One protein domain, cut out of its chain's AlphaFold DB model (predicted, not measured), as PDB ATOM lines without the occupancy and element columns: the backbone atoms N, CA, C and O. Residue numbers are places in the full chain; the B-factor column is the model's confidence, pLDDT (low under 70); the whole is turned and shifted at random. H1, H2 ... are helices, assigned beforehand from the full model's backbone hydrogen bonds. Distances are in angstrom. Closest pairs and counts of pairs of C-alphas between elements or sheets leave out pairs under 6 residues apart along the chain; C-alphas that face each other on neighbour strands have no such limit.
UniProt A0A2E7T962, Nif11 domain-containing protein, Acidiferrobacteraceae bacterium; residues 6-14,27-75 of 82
ATOM      1  N   ALA A   6     142.103 196.076 156.699       92.00
ATOM      2  CA  ALA A   6     142.477 196.081 155.288       92.00
ATOM      3  C   ALA A   6     141.629 195.118 154.427       92.00
ATOM      4  O   ALA A   6     141.336 195.439 153.281       92.00
ATOM      5  N   ILE A   7     141.186 193.970 154.956       92.06
ATOM      6  CA  ILE A   7     140.283 193.055 154.232       92.06
ATOM      7  C   ILE A   7     138.895 193.678 154.074       92.06
ATOM      8  O   ILE A   7     138.358 193.650 152.971       92.06
ATOM      9  N   GLU A   8     138.359 194.293 155.132       91.88
ATOM     10  CA  GLU A   8     137.073 195.005 155.066       91.88
ATOM     11  C   GLU A   8     137.114 196.115 154.005       91.88
ATOM     12  O   GLU A   8     136.191 196.259 153.206       91.88
ATOM     13  N   PHE A   9     138.225 196.853 153.933       93.88
ATOM     14  CA  PHE A   9     138.446 197.848 152.886       93.88
ATOM     15  C   PHE A   9     138.445 197.235 151.475       93.88
ATOM     16  O   PHE A   9     137.859 197.805 150.556       93.88
ATOM     17  N   PHE A  10     139.060 196.063 151.279       92.38
ATOM     18  CA  PHE A  10     139.071 195.395 149.971       92.38
ATOM     19  C   PHE A  10     137.670 195.001 149.508       92.38
ATOM     20  O   PHE A  10     137.361 195.146 148.329       92.38
ATOM     21  N   GLU A  11     136.843 194.507 150.426       90.81
ATOM     22  CA  GLU A  11     135.448 194.157 150.152       90.81
ATOM     23  C   GLU A  11     134.618 195.413 149.864       90.81
ATOM     24  O   GLU A  11     133.828 195.440 148.921       90.81
ATOM     25  N   HIS A  12     134.863 196.491 150.613       91.56
ATOM     26  CA  HIS A  12     134.195 197.769 150.403       91.56
ATOM     27  C   HIS A  12     134.491 198.374 149.021       91.56
ATOM     28  O   HIS A  12     133.573 198.882 148.373       91.56
ATOM     29  N   LEU A  13     135.729 198.263 148.520       90.69
ATOM     30  CA  LEU A  13     136.120 198.770 147.195       90.69
ATOM     31  C   LEU A  13     135.277 198.210 146.044       90.69
ATOM     32  O   LEU A  13     135.117 198.884 145.028       90.69
ATOM     33  N   ASP A  14     134.743 196.994 146.165       85.56
ATOM     34  CA  ASP A  14     133.882 196.422 145.125       85.56
ATOM     35  C   ASP A  14     132.473 197.033 145.121       85.56
ATOM     36  O   ASP A  14     131.816 197.040 144.080       85.56
ATOM     37  N   SER A  27     149.272 203.371 142.130       91.50
ATOM     38  CA  SER A  27     149.097 203.750 143.537       91.50
ATOM     39  C   SER A  27     150.149 203.118 144.448       91.50
ATOM     40  O   SER A  27     150.458 201.930 144.337       91.50
ATOM     41  N   SER A  28     150.715 203.946 145.326       93.81
ATOM     42  CA  SER A  28     151.692 203.533 146.336       93.81
ATOM     43  C   SER A  28     150.999 203.014 147.597       93.81
ATOM     44  O   SER A  28     149.837 203.336 147.852       93.81
ATOM     45  N   ILE A  29     151.727 202.257 148.421       95.00
ATOM     46  CA  ILE A  29     151.260 201.778 149.734       95.00
ATOM     47  C   ILE A  29     150.700 202.931 150.583       95.00
ATOM     48  O   ILE A  29     149.574 202.848 151.073       95.00
ATOM     49  N   SER A  30     151.445 204.034 150.702       94.69
ATOM     50  CA  SER A  30     151.038 205.196 151.501       94.69
ATOM     51  C   SER A  30     149.772 205.866 150.967       94.69
ATOM     52  O   SER A  30     148.932 206.310 151.746       94.69
ATOM     53  N   GLU A  31     149.606 205.928 149.643       95.12
ATOM     54  CA  GLU A  31     148.397 206.471 149.017       95.12
ATOM     55  C   GLU A  31     147.170 205.605 149.322       95.12
ATOM     56  O   GLU A  31     146.121 206.140 149.674       95.12
ATOM     57  N   ILE A  32     147.317 204.279 149.262       94.88
ATOM     58  CA  ILE A  32     146.244 203.327 149.580       94.88
ATOM     59  C   ILE A  32     145.822 203.449 151.041       94.88
ATOM     60  O   ILE A  32     144.629 203.535 151.318       94.88
ATOM     61  N   ILE A  33     146.785 203.488 151.967       95.38
ATOM     62  CA  ILE A  33     146.509 203.647 153.401       95.38
ATOM     63  C   ILE A  33     145.808 204.981 153.668       95.38
ATOM     64  O   ILE A  33     144.844 205.025 154.430       95.38
ATOM     65  N   ARG A  34     146.249 206.066 153.015       95.69
ATOM     66  CA  ARG A  34     145.608 207.379 153.146       95.69
ATOM     67  C   ARG A  34     144.160 207.346 152.657       95.69
ATOM     68  O   ARG A  34     143.276 207.739 153.403       95.69
ATOM     69  N   ILE A  35     143.914 206.846 151.445       94.38
ATOM     70  CA  ILE A  35     142.564 206.767 150.859       94.38
ATOM     71  C   ILE A  35     141.647 205.878 151.706       94.38
ATOM     72  O   ILE A  35     140.487 206.216 151.927       94.38
ATOM     73  N   ALA A  36     142.164 204.758 152.208       94.38
ATOM     74  CA  ALA A  36     141.420 203.902 153.118       94.38
ATOM     75  C   ALA A  36     141.060 204.634 154.419       94.38
ATOM     76  O   ALA A  36     139.907 204.585 154.842       94.38
ATOM     77  N   GLY A  37     142.011 205.368 155.007       95.12
ATOM     78  CA  GLY A  37     141.784 206.201 156.186       95.12
ATOM     79  C   GLY A  37     140.746 207.301 155.951       95.12
ATOM     80  O   GLY A  37     139.861 207.476 156.784       95.12
ATOM     81  N   ASP A  38     140.792 207.973 154.797       94.12
ATOM     82  CA  ASP A  38     139.803 208.985 154.396       94.12
ATOM     83  C   ASP A  38     138.385 208.381 154.267       94.12
ATOM     84  O   ASP A  38     137.390 209.061 154.512       94.12
ATOM     85  N   ALA A  39     138.289 207.085 153.949       91.12
ATOM     86  CA  ALA A  39     137.044 206.312 153.915       91.12
ATOM     87  C   ALA A  39     136.670 205.652 155.265       91.12
ATOM     88  O   ALA A  39     135.695 204.904 155.333       91.12
ATOM     89  N   GLY A  40     137.425 205.905 156.340       94.38
ATOM     90  CA  GLY A  40     137.176 205.371 157.687       94.38
ATOM     91  C   GLY A  40     137.824 204.013 157.991       94.38
ATOM     92  O   GLY A  40     137.617 203.455 159.072       94.38
ATOM     93  N   PHE A  41     138.635 203.477 157.079       94.50
ATOM     94  CA  PHE A  41     139.379 202.229 157.246       94.50
ATOM     95  C   PHE A  41     140.830 202.519 157.635       94.50
ATOM     96  O   PHE A  41     141.721 202.609 156.793       94.50
ATOM     97  N   HIS A  42     141.083 202.641 158.935       94.19
ATOM     98  CA  HIS A  42     142.435 202.862 159.447       94.19
ATOM     99  C   HIS A  42     143.179 201.534 159.617       94.19
ATOM    100  O   HIS A  42     142.757 200.674 160.392       94.19
ATOM    101  N   PHE A  43     144.294 201.379 158.905       94.94
ATOM    102  CA  PHE A  43     145.192 200.233 159.019       94.94
ATOM    103  C   PHE A  43     146.640 200.624 158.700       94.94
ATOM    104  O   PHE A  43     146.893 201.610 158.009       94.94
ATOM    105  N   SER A  44     147.589 199.857 159.230       94.50
ATOM    106  CA  SER A  44     149.023 200.035 158.991       94.50
ATOM    107  C   SER A  44     149.493 199.335 157.708       94.50
ATOM    108  O   SER A  44     148.765 198.553 157.091       94.50
ATOM    109  N   GLU A  45     150.742 199.579 157.308       94.81
ATOM    110  CA  GLU A  45     151.377 198.819 156.225       94.81
ATOM    111  C   GLU A  45     151.463 197.320 156.552       94.81
ATOM    112  O   GLU A  45     151.196 196.493 155.679       94.81
ATOM    113  N   ASP A  46     151.751 196.954 157.806       93.00
ATOM    114  CA  ASP A  46     151.777 195.553 158.247       93.00
ATOM    115  C   ASP A  46     150.401 194.885 158.136       93.00
ATOM    116  O   ASP A  46     150.299 193.733 157.705       93.00
ATOM    117  N   ASP A  47     149.326 195.613 158.444       94.44
ATOM    118  CA  ASP A  47     147.958 195.124 158.255       94.44
ATOM    119  C   ASP A  47     147.646 194.896 156.771       94.44
ATOM    120  O   ASP A  47     147.072 193.867 156.399       94.44
ATOM    121  N   LEU A  48     148.053 195.835 155.907       94.56
ATOM    122  CA  LEU A  48     147.894 195.720 154.459       94.56
ATOM    123  C   LEU A  48     148.677 194.515 153.919       94.56
ATOM    124  O   LEU A  48     148.138 193.713 153.149       94.56
ATOM    125  N   ARG A  49     149.926 194.348 154.368       94.31
ATOM    126  CA  ARG A  49     150.787 193.203 154.059       94.31
ATOM    127  C   ARG A  49     150.130 191.895 154.486       94.31
ATOM    128  O   ARG A  49     150.046 190.968 153.680       94.31
ATOM    129  N   GLY A  50     149.636 191.819 155.719       93.50
ATOM    130  CA  GLY A  50     148.950 190.644 156.254       93.50
ATOM    131  C   GLY A  50     147.693 190.288 155.460       93.50
ATOM    132  O   GLY A  50     147.492 189.122 155.113       93.50
ATOM    133  N   ALA A  51     146.881 191.284 155.101       94.25
ATOM    134  CA  ALA A  51     145.661 191.096 154.319       94.25
ATOM    135  C   ALA A  51     145.937 190.607 152.888       94.25
ATOM    136  O   ALA A  51     145.284 189.672 152.416       94.25
ATOM    137  N   LEU A  52     146.922 191.197 152.203       94.31
ATOM    138  CA  LEU A  52     147.338 190.751 150.870       94.31
ATOM    139  C   LEU A  52     147.930 189.340 150.917       94.31
ATOM    140  O   LEU A  52     147.556 188.500 150.099       94.31
ATOM    141  N   ASN A  53     148.797 189.057 151.893       94.19
ATOM    142  CA  ASN A  53     149.391 187.734 152.066       94.19
ATOM    143  C   ASN A  53     148.318 186.674 152.322       94.19
ATOM    144  O   ASN A  53     148.331 185.621 151.695       94.19
ATOM    145  N   LYS A  54     147.336 186.980 153.178       93.19
ATOM    146  CA  LYS A  54     146.195 186.094 153.416       93.19
ATOM    147  C   LYS A  54     145.434 185.794 152.125       93.19
ATOM    148  O   LYS A  54     145.236 184.629 151.812       93.19
ATOM    149  N   LYS A  55     145.079 186.811 151.331       92.75
ATOM    150  CA  LYS A  55     144.403 186.586 150.041       92.75
ATOM    151  C   LYS A  55     145.227 185.728 149.077       92.75
ATOM    152  O   LYS A  55     144.645 184.899 148.388       92.75
ATOM    153  N   ILE A  56     146.548 185.906 149.034       92.25
ATOM    154  CA  ILE A  56     147.444 185.079 148.207       92.25
ATOM    155  C   ILE A  56     147.414 183.620 148.671       92.25
ATOM    156  O   ILE A  56     147.238 182.726 147.846       92.25
ATOM    157  N   LEU A  57     147.562 183.380 149.978       92.50
ATOM    158  CA  LEU A  57     147.536 182.036 150.564       92.50
ATOM    159  C   LEU A  57     146.177 181.350 150.372       92.50
ATOM    160  O   LEU A  57     146.131 180.155 150.097       92.50
ATOM    161  N   ASP A  58     145.093 182.122 150.431       93.44
ATOM    162  CA  ASP A  58     143.723 181.658 150.198       93.44
ATOM    163  C   ASP A  58     143.380 181.533 148.694       93.44
ATOM    164  O   ASP A  58     142.214 181.353 148.343       93.44
ATOM    165  N   ALA A  59     144.360 181.690 147.787       90.12
ATOM    166  CA  ALA A  59     144.184 181.714 146.326       90.12
ATOM    167  C   ALA A  59     143.063 182.664 145.843       90.12
ATOM    168  O   ALA A  59     142.449 182.477 144.791       90.12
ATOM    169  N   SER A  60     142.794 183.704 146.627       90.31
ATOM    170  CA  SER A  60     141.744 184.682 146.390       90.31
ATOM    171  C   SER A  60     142.227 185.802 145.477       90.31
ATOM    172  O   SER A  60     143.396 186.188 145.475       90.31
ATOM    173  N   SER A  61     141.293 186.403 144.736       90.44
ATOM    174  CA  SER A  61     141.607 187.578 143.919       90.44
ATOM    175  C   SER A  61     142.088 188.743 144.790       90.44
ATOM    176  O   SER A  61     141.444 189.102 145.787       90.44
ATOM    177  N   LEU A  62     143.217 189.336 144.386       92.62
ATOM    178  CA  LEU A  62     143.736 190.576 144.956       92.62
ATOM    179  C   LEU A  62     142.940 191.796 144.459       92.62
ATOM    180  O   LEU A  62     142.409 191.762 143.343       92.62
ATOM    181  N   PRO A  63     142.900 192.891 145.245       91.44
ATOM    182  CA  PRO A  63     142.269 194.139 144.825       91.44
ATOM    183  C   PRO A  63     142.830 194.633 143.489       91.44
ATOM    184  O   PRO A  63     144.043 194.656 143.276       91.44
ATOM    185  N   ARG A  64     141.954 195.047 142.573       90.56
ATOM    186  CA  ARG A  64     142.345 195.656 141.291       90.56
ATOM    187  C   ARG A  64     142.077 197.163 141.324       90.56
ATOM    188  O   ARG A  64     141.073 197.554 141.916       90.56
ATOM    189  N   PRO A  65     142.905 197.989 140.655       89.81
ATOM    190  CA  PRO A  65     144.011 197.610 139.755       89.81
ATOM    191  C   PRO A  65     145.401 197.424 140.407       89.81
ATOM    192  O   PRO A  65     146.338 197.030 139.717       89.81
ATOM    193  N   TRP A  66     145.566 197.689 141.704       93.12
ATOM    194  CA  TRP A  66     146.881 197.882 142.342       93.12
ATOM    195  C   TRP A  66     147.415 196.698 143.167       93.12
ATOM    196  O   TRP A  66     148.620 196.615 143.404       93.12
ATOM    197  N   GLY A  67     146.568 195.759 143.597       93.19
ATOM    198  CA  GLY A  67     146.905 194.756 144.618       93.19
ATOM    199  C   GLY A  67     148.115 193.884 144.281       93.19
ATOM    200  O   GLY A  67     148.944 193.622 145.147       93.19
ATOM    201  N   TRP A  68     148.280 193.494 143.014       93.19
ATOM    202  CA  TRP A  68     149.451 192.723 142.571       93.19
ATOM    203  C   TRP A  68     150.753 193.520 142.597       93.19
ATOM    204  O   TRP A  68     151.803 192.955 142.895       93.19
ATOM    205  N   LYS A  69     150.705 194.812 142.261       92.50
ATOM    206  CA  LYS A  69     151.884 195.680 142.324       92.50
ATOM    207  C   LYS A  69     152.332 195.821 143.774       92.50
ATOM    208  O   LYS A  69     153.481 195.528 144.079       92.50
ATOM    209  N   VAL A  70     151.404 196.164 144.662       93.94
ATOM    210  CA  VAL A  70     151.697 196.344 146.088       93.94
ATOM    211  C   VAL A  70     152.194 195.053 146.731       93.94
ATOM    212  O   VAL A  70     153.164 195.073 147.479       93.94
ATOM    213  N   ALA A  71     151.612 193.902 146.385       93.62
ATOM    214  CA  ALA A  71     152.112 192.616 146.867       93.62
ATOM    215  C   ALA A  71     153.573 192.347 146.451       93.62
ATOM    216  O   ALA A  71     154.324 191.752 147.226       93.62
ATOM    217  N   ARG A  72     153.999 192.790 145.258       93.06
ATOM    218  CA  ARG A  72     155.408 192.710 144.824       93.06
ATOM    219  C   ARG A  72     156.296 193.683 145.589       93.06
ATOM    220  O   ARG A  72     157.362 193.276 146.034       93.06
ATOM    221  N   GLU A  73     155.855 194.927 145.773       93.12
ATOM    222  CA  GLU A  73     156.591 195.944 146.546       93.12
ATOM    223  C   GLU A  73     156.831 195.495 147.994       93.12
ATOM    224  O   GLU A  73     157.927 195.659 148.520       93.12
ATOM    225  N   LEU A  74     155.847 194.827 148.599       92.50
ATOM    226  CA  LEU A  74     155.942 194.254 149.944       92.50
ATOM    227  C   LEU A  74     156.739 192.934 150.002       92.50
ATOM    228  O   LEU A  74     156.911 192.360 151.080       92.50
ATOM    229  N   GLY A  75     157.205 192.412 148.864       92.62
ATOM    230  CA  GLY A  75     157.943 191.148 148.789       92.62
ATOM    231  C   GLY A  75     157.101 189.904 149.103       92.62
ATOM    232  O   GLY A  75     157.655 188.882 149.503       92.62
TER     233      GLY A  75
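This is residues 6 to 14 and 27 to 75 of the 82 residues of the protein "Nif11 domain-containing protein" of Acidiferrobacteraceae bacterium (UniProt A0A2E7T962). Four short helices are set crosswise in a small rounded cluster: H2 and H3 make a corner where Ile 29 and Glu 45, their first residues, come close, opening into a wide V. H1 stands in the opening of this V, with its first residue beside H3, while H4 packs on H3 near the start of H2. The printed part has 58 residues, with the named helices in the order H1, H2, H3, H4 and no named strand; the class is all helix. The whole is compact, with a radius of gyration of the C-alphas of 10.3 A and spans of 28 by 21 by 19 A.

H1, residues 6 to 14, touches residues 47 to 51 alone of H3, residues 45 to 57, and the closest C-alphas are those of Ala 6 and Leu 48, 5.5 A apart. The two run the same way at a steep tilt of 69.5 degrees, only just short of about perpendicular. H1 is close to but not clearly touching H2, residues 29 to 38, and their closest C-alphas, of Phe 9 and Ala 36, are 6.7 A apart. H2 and H3 only just touch, with 3 pairs of C-alphas within 8 A, and H3 takes part with residue 45 alone. Their closest C-alphas, of Ile 29 and Glu 45, are 7.1 A apart, and their lines are about perpendicular at 77 degrees. H3 is the hub, touching three other helices. Its residues 49 to 53 alone touch H4, residues 67 to 73, opposite ways at a steep tilt of 64 degrees; the closest C-alphas, of Leu 52 and Ala 71, are 6.5 A apart. H2 and H4 are close but not clearly touching, with the C-alphas of Ile 29 and Val 70 closest at 6.6 A. H1 and H4 are apart. The helix packing is mostly crossed, with no touching pair at a shallow tilt. Every O i to N i+4 pair is within hydrogen-bond range in H2, H3 and H4, and 4 of 5 are in H1.

H1 begins at C-alpha 6, (142.477, 196.081, 155.288), and is 13.3 A long from first to last C-alpha. H2 is 14.3 A long. H3, the longest at 13 residues, measures 18.1 A and ends at C-alpha 57, (147.536, 182.036, 150.564). H4, 9.9 A long, ends at C-alpha 73, (156.591, 195.944, 146.546).

The C-alphas farthest apart, of Asp 38 and Ala 59, are 28.8 A apart. Residues 15 to 26 are not printed, and C-alphas 14 and 27 are 17.0 A apart across this cut, which falls in the link from H1 to H2. The links from H2 to H3 and from H3 to H4 are short. The mean pLDDT of the printed part is 93.0, and no printed residue is under 70.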